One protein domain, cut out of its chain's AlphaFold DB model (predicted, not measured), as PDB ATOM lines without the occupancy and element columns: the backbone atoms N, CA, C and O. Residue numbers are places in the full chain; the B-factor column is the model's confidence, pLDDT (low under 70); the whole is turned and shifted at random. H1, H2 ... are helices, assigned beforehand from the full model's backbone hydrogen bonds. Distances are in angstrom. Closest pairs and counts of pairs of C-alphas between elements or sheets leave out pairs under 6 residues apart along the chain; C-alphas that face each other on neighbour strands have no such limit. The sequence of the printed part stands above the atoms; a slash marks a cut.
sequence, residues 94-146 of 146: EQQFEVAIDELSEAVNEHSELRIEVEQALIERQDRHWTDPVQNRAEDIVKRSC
ATOM      1  N   GLU A  94     205.671 205.916 153.279       90.38
ATOM      2  CA  GLU A  94     206.618 205.488 154.314       90.38
ATOM      3  C   GLU A  94     208.051 205.915 153.985       90.38
ATOM      4  O   GLU A  94     208.738 206.490 154.815       90.38
ATOM      5  N   GLN A  95     208.481 205.728 152.735       90.25
ATOM      6  CA  GLN A  95     209.828 206.115 152.322       90.25
ATOM      7  C   GLN A  95     210.019 207.638 152.338       90.25
ATOM      8  O   GLN A  95     211.087 208.112 152.712       90.25
ATOM      9  N   GLN A  96     209.007 208.401 151.913       90.75
ATOM     10  CA  GLN A  96     209.053 209.867 151.962       90.75
ATOM     11  C   GLN A  96     209.044 210.379 153.405       90.75
ATOM     12  O   GLN A  96     209.736 211.339 153.724       90.75
ATOM     13  N   PHE A  97     208.271 209.724 154.268       91.50
ATOM     14  CA  PHE A  97     208.146 210.059 155.675       91.50
ATOM     15  C   PHE A  97     209.442 209.782 156.435       91.50
ATOM     16  O   PHE A  97     209.875 210.654 157.174       91.50
ATOM     17  N   GLU A  98     210.095 208.640 156.210       91.12
ATOM     18  CA  GLU A  98     211.394 208.325 156.825       91.12
ATOM     19  C   GLU A  98     212.469 209.354 156.444       91.12
ATOM     20  O   GLU A  98     213.132 209.897 157.321       91.12
ATOM     21  N   VAL A  99     212.575 209.717 155.158       88.12
ATOM     22  CA  VAL A  99     213.518 210.765 154.713       88.12
ATOM     23  C   VAL A  99     213.210 212.109 155.382       88.12
ATOM     24  O   VAL A  99     214.114 212.771 155.885       88.12
ATOM     25  N   ALA A 100     211.933 212.497 155.436       88.19
ATOM     26  CA  ALA A 100     211.523 213.741 156.079       88.19
ATOM     27  C   ALA A 100     211.735 213.720 157.605       88.19
ATOM     28  O   ALA A 100     212.009 214.760 158.198       88.19
ATOM     29  N   ILE A 101     211.604 212.559 158.255       89.81
ATOM     30  CA  ILE A 101     211.859 212.390 159.690       89.81
ATOM     31  C   ILE A 101     213.343 212.512 159.999       89.81
ATOM     32  O   ILE A 101     213.675 213.170 160.985       89.81
ATOM     33  N   ASP A 102     214.219 211.941 159.177       86.00
ATOM     34  CA  ASP A 102     215.663 212.090 159.352       86.00
ATOM     35  C   ASP A 102     216.056 213.577 159.289       86.00
ATOM     36  O   ASP A 102     216.655 214.092 160.236       86.00
ATOM     37  N   GLU A 103     215.602 214.302 158.260       83.25
ATOM     38  CA  GLU A 103     215.819 215.752 158.109       83.25
ATOM     39  C   GLU A 103     215.209 216.568 159.264       83.25
ATOM     40  O   GLU A 103     215.825 217.504 159.786       83.25
ATOM     41  N   LEU A 104     214.001 216.208 159.711       87.75
ATOM     42  CA  LEU A 104     213.341 216.855 160.843       87.75
ATOM     43  C   LEU A 104     214.092 216.602 162.157       87.75
ATOM     44  O   LEU A 104     214.175 217.494 163.001       87.75
ATOM     45  N   SER A 105     214.623 215.396 162.350       85.00
ATOM     46  CA  SER A 105     215.318 215.007 163.575       85.00
ATOM     47  C   SER A 105     216.600 215.815 163.774       85.00
ATOM     48  O   SER A 105     216.874 216.246 164.895       85.00
ATOM     49  N   GLU A 106     217.339 216.101 162.699       81.81
ATOM     50  CA  GLU A 106     218.500 216.992 162.735       81.81
ATOM     51  C   GLU A 106     218.080 218.406 163.156       81.81
ATOM     52  O   GLU A 106     218.599 218.934 164.142       81.81
ATOM     53  N   ALA A 107     217.054 218.970 162.511       82.19
ATOM     54  CA  ALA A 107     216.558 220.311 162.824       82.19
ATOM     55  C   ALA A 107     216.021 220.443 164.264       82.19
ATOM     56  O   ALA A 107     216.221 221.466 164.919       82.19
ATOM     57  N   VAL A 108     215.355 219.410 164.794       85.12
ATOM     58  CA  VAL A 108     214.888 219.383 166.191       85.12
ATOM     59  C   VAL A 108     216.064 219.294 167.169       85.12
ATOM     60  O   VAL A 108     216.054 219.978 168.193       85.12
ATOM     61  N   ASN A 109     217.084 218.486 166.867       81.31
ATOM     62  CA  ASN A 109     218.249 218.304 167.738       81.31
ATOM     63  C   ASN A 109     219.139 219.555 167.829       81.31
ATOM     64  O   ASN A 109     219.781 219.777 168.856       81.31
ATOM     65  N   GLU A 110     219.153 220.402 166.798       74.88
ATOM     66  CA  GLU A 110     219.863 221.689 166.813       74.88
ATOM     67  C   GLU A 110     219.218 222.726 167.757       74.88
ATOM     68  O   GLU A 110     219.874 223.674 168.202       74.88
ATOM     69  N   HIS A 111     217.953 222.535 168.141       71.25
ATOM     70  CA  HIS A 111     217.209 223.469 168.985       71.25
ATOM     71  C   HIS A 111     217.427 223.235 170.490       71.25
ATOM     72  O   HIS A 111     216.549 222.788 171.228       71.25
ATOM     73  N   SER A 112     218.605 223.631 170.975       72.62
ATOM     74  CA  SER A 112     218.975 223.546 172.401       72.62
ATOM     75  C   SER A 112     218.281 224.571 173.323       72.62
ATOM     76  O   SER A 112     218.314 224.422 174.546       72.62
ATOM     77  N   GLU A 113     217.610 225.586 172.770       81.31
ATOM     78  CA  GLU A 113     217.071 226.731 173.527       81.31
ATOM     79  C   GLU A 113     215.571 226.639 173.871       81.31
ATOM     80  O   GLU A 113     215.042 227.523 174.546       81.31
ATOM     81  N   LEU A 114     214.877 225.552 173.500       86.50
ATOM     82  CA  LEU A 114     213.419 225.416 173.677       86.50
ATOM     83  C   LEU A 114     212.953 225.675 175.119       86.50
ATOM     84  O   LEU A 114     211.907 226.276 175.350       86.50
ATOM     85  N   ARG A 115     213.750 225.255 176.108       87.31
ATOM     86  CA  ARG A 115     213.452 225.481 177.530       87.31
ATOM     87  C   ARG A 115     213.346 226.971 177.867       87.31
ATOM     88  O   ARG A 115     212.439 227.356 178.596       87.31
ATOM     89  N   ILE A 116     214.249 227.787 177.323       88.19
ATOM     90  CA  ILE A 116     214.295 229.234 177.560       88.19
ATOM     91  C   ILE A 116     213.093 229.907 176.887       88.19
ATOM     92  O   ILE A 116     212.453 230.763 177.493       88.19
ATOM     93  N   GLU A 117     212.731 229.479 175.676       85.88
ATOM     94  CA  GLU A 117     211.570 230.005 174.943       85.88
ATOM     95  C   GLU A 117     210.246 229.732 175.669       85.88
ATOM     96  O   GLU A 117     209.401 230.621 175.793       85.88
ATOM     97  N   VAL A 118     210.075 228.515 176.196       90.12
ATOM     98  CA  VAL A 118     208.892 228.146 176.989       90.12
ATOM     99  C   VAL A 118     208.825 228.984 178.267       90.12
ATOM    100  O   VAL A 118     207.764 229.511 178.600       90.12
ATOM    101  N   GLU A 119     209.949 229.144 178.975       90.31
ATOM    102  CA  GLU A 119     210.019 229.957 180.194       90.31
ATOM    103  C   GLU A 119     209.673 231.431 179.920       90.31
ATOM    104  O   GLU A 119     208.867 232.011 180.648       90.31
ATOM    105  N   GLN A 120     210.200 232.025 178.846       88.38
ATOM    106  CA  GLN A 120     209.888 233.405 178.452       88.38
ATOM    107  C   GLN A 120     208.408 233.584 178.088       88.38
ATOM    108  O   GLN A 120     207.761 234.508 178.585       88.38
ATOM    109  N   ALA A 121     207.839 232.668 177.299       86.81
ATOM    110  CA  ALA A 121     206.435 232.733 176.896       86.81
ATOM    111  C   ALA A 121     205.470 232.677 178.096       86.81
ATOM    112  O   ALA A 121     204.438 233.353 178.099       86.81
ATOM    113  N   LEU A 122     205.810 231.900 179.130       89.62
ATOM    114  CA  LEU A 122     205.012 231.795 180.355       89.62
ATOM    115  C   LEU A 122     205.201 232.993 181.298       89.62
ATOM    116  O   LEU A 122     204.266 233.338 182.021       89.62
ATOM    117  N   ILE A 123     206.364 233.656 181.284       90.88
ATOM    118  CA  ILE A 123     206.576 234.923 182.010       90.88
ATOM    119  C   ILE A 123     205.694 236.029 181.417       90.88
ATOM    120  O   ILE A 123     205.066 236.777 182.167       90.88
ATOM    121  N   GLU A 124     205.622 236.118 180.088       85.69
ATOM    122  CA  GLU A 124     204.807 237.114 179.389       85.69
ATOM    123  C   GLU A 124     203.303 236.849 179.531       85.69
ATOM    124  O   GLU A 124     202.511 237.789 179.642       85.69
ATOM    125  N   ARG A 125     202.897 235.572 179.535       81.19
ATOM    126  CA  ARG A 125     201.495 235.145 179.635       81.19
ATOM    127  C   ARG A 125     201.334 233.879 180.475       81.19
ATOM    128  O   ARG A 125     201.316 232.764 179.959       81.19
ATOM    129  N   GLN A 126     201.119 234.074 181.775       76.88
ATOM    130  CA  GLN A 126     200.934 232.987 182.748       76.88
ATOM    131  C   GLN A 126     199.623 232.201 182.565       76.88
ATOM    132  O   GLN A 126     199.454 231.144 183.166       76.88
ATOM    133  N   ASP A 127     198.689 232.707 181.756       87.62
ATOM    134  CA  ASP A 127     197.420 232.052 181.431       87.62
ATOM    135  C   ASP A 127     197.537 230.999 180.310       87.62
ATOM    136  O   ASP A 127     196.575 230.272 180.061       87.62
ATOM    137  N   ARG A 128     198.687 230.907 179.625       82.50
ATOM    138  CA  ARG A 128     198.917 229.953 178.527       82.50
ATOM    139  C   ARG A 128     199.415 228.595 179.011       82.50
ATOM    140  O   ARG A 128     200.067 228.480 180.046       82.50
ATOM    141  N   HIS A 129     199.148 227.559 178.215       90.56
ATOM    142  CA  HIS A 129     199.695 226.231 178.459       90.56
ATOM    143  C   HIS A 129     201.104 226.128 177.854       90.56
ATOM    144  O   HIS A 129     201.362 226.626 176.760       90.56
ATOM    145  N   TRP A 130     202.032 225.462 178.544       90.75
ATOM    146  CA  TRP A 130     203.439 225.353 178.123       90.75
ATOM    147  C   TRP A 130     203.629 224.642 176.772       90.75
ATOM    148  O   TRP A 130     204.679 224.773 176.150       90.75
ATOM    149  N   THR A 131     202.624 223.899 176.305       92.56
ATOM    150  CA  THR A 131     202.651 223.238 174.991       92.56
ATOM    151  C   THR A 131     202.496 224.214 173.837       92.56
ATOM    152  O   THR A 131     202.943 223.896 172.745       92.56
ATOM    153  N   ASP A 132     201.896 225.386 174.050       90.56
ATOM    154  CA  ASP A 132     201.660 226.366 172.987       90.56
ATOM    155  C   ASP A 132     202.975 226.829 172.324       90.56
ATOM    156  O   ASP A 132     203.091 226.731 171.101       90.56
ATOM    157  N   PRO A 133     204.010 227.281 173.070       88.31
ATOM    158  CA  PRO A 133     205.306 227.614 172.470       88.31
ATOM    159  C   PRO A 133     206.003 226.404 171.827       88.31
ATOM    160  O   PRO A 133     206.642 226.563 170.790       88.31
ATOM    161  N   VAL A 134     205.838 225.195 172.376       91.50
ATOM    162  CA  VAL A 134     206.387 223.963 171.780       91.50
ATOM    163  C   VAL A 134     205.721 223.656 170.438       91.50
ATOM    164  O   VAL A 134     206.409 223.334 169.473       91.50
ATOM    165  N   GLN A 135     204.396 223.796 170.350       90.94
ATOM    166  CA  GLN A 135     203.640 223.575 169.121       90.94
ATOM    167  C   GLN A 135     204.013 224.601 168.049       90.94
ATOM    168  O   GLN A 135     204.308 224.214 166.922       90.94
ATOM    169  N   ASN A 136     204.077 225.886 168.407       88.50
ATOM    170  CA  ASN A 136     204.506 226.935 167.479       88.50
ATOM    171  C   ASN A 136     205.911 226.651 166.934       88.50
ATOM    172  O   ASN A 136     206.150 226.772 165.734       88.50
ATOM    173  N   ARG A 137     206.834 226.220 167.805       88.00
ATOM    174  CA  ARG A 137     208.192 225.861 167.394       88.00
ATOM    175  C   ARG A 137     208.200 224.655 166.456       88.00
ATOM    176  O   ARG A 137     208.887 224.696 165.441       88.00
ATOM    177  N   ALA A 138     207.438 223.610 166.765       89.81
ATOM    178  CA  ALA A 138     207.323 222.439 165.901       89.81
ATOM    179  C   ALA A 138     206.777 222.811 164.510       89.81
ATOM    180  O   ALA A 138     207.320 222.366 163.502       89.81
ATOM    181  N   GLU A 139     205.762 223.679 164.438       89.81
ATOM    182  CA  GLU A 139     205.234 224.190 163.168       89.81
ATOM    183  C   GLU A 139     206.279 224.986 162.373       89.81
ATOM    184  O   GLU A 139     206.354 224.845 161.152       89.81
ATOM    185  N   ASP A 140     207.089 225.809 163.039       87.50
ATOM    186  CA  ASP A 140     208.154 226.579 162.389       87.50
ATOM    187  C   ASP A 140     209.273 225.691 161.842       87.50
ATOM    188  O   ASP A 140     209.794 225.974 160.764       87.50
ATOM    189  N   ILE A 141     209.635 224.623 162.560       87.44
ATOM    190  CA  ILE A 141     210.625 223.648 162.090       87.44
ATOM    191  C   ILE A 141     210.080 222.931 160.848       87.44
ATOM    192  O   ILE A 141     210.729 222.939 159.806       87.44
ATOM    193  N   VAL A 142     208.850 222.408 160.905       87.88
ATOM    194  CA  VAL A 142     208.230 221.696 159.772       87.88
ATOM    195  C   VAL A 142     208.089 222.595 158.534       87.88
ATOM    196  O   VAL A 142     208.362 222.147 157.427       87.88
ATOM    197  N   LYS A 143     207.737 223.879 158.694       85.56
ATOM    198  CA  LYS A 143     207.660 224.847 157.576       85.56
ATOM    199  C   LYS A 143     209.003 225.144 156.906       85.56
ATOM    200  O   LYS A 143     209.004 225.689 155.808       85.56
ATOM    201  N   ARG A 144     210.128 224.906 157.583       77.69
ATOM    202  CA  ARG A 144     211.474 225.141 157.032       77.69
ATOM    203  C   ARG A 144     212.034 223.910 156.322       77.69
ATOM    204  O   ARG A 144     212.910 224.075 155.480       77.69
ATOM    205  N   SER A 145     211.531 222.724 156.663       67.12
ATOM    206  CA  SER A 145     211.953 221.432 156.105       67.12
ATOM    207  C   SER A 145     211.091 220.945 154.923       67.12
ATOM    208  O   SER A 145     211.461 219.970 154.284       67.12
ATOM    209  N   CYS A 146     209.955 221.589 154.625       57.00
ATOM    210  CA  CYS A 146     209.069 221.292 153.483       57.00
ATOM    211  C   CYS A 146     209.029 222.457 152.486       57.00
ATOM    212  O   CYS A 146     208.957 222.187 151.266       57.00
TER     213      CYS A 146
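This is residues 94 to 146 of the 146 residues of an uncharacterized protein of Paenibacillus lentus (UniProt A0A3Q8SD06). Three helices make a long, loose, wide triangle: H1 and H2 form a wide V with residues 110 to 113 at its corner, and H3 folds back across the opening, reaching from H2 to H1. Residues 94 to 99 of H1 stick out at one end of the long axis, and residues 123 to 128 stand free at the other. The printed part has 53 residues, with the named helices H1, H2 and H3 in that order, no named strand, and the class all helix. The whole is loose, with a radius of gyration of the C-alphas of 13.3 A, and spans 42 by 18 by 14 A.

H1, residues 94 to 109, and H2, residues 114 to 124, are apart. H3, residues 131 to 145, touches H2 with its residues 133 to 134 alone; the closest C-alphas are those of Val 118 and Pro 133, 5.8 A apart. These two helices run opposite ways at a steep tilt of 49 degrees. H3 touches H1 with its residues 141 to 145 alone; the closest C-alphas are those of Leu 104 and Ser 145, 6.7 A apart. They run opposite ways at a steep tilt of 62 degrees. In H1, H2 and H3 every O i to N i+4 pair is within hydrogen-bond range.

H1 begins at C-alpha 94, (206.618, 205.488, 154.314), and measures 21.9 A from first to last C-alpha. H2 begins at C-alpha 114, (213.419, 225.416, 173.677), and measures 15.6 A. H3 measures 21.1 A and ends at C-alpha 145, (211.953, 221.432, 156.105).

The two C-alphas farthest apart are those of Gln 95 and Gln 126, 41.6 A. The printed part has no cut. The link from H1 to H2 is tight and that from H2 to H3 is short. The mean pLDDT of the printed part is 85.5, and residues 145 to 146 are under 70.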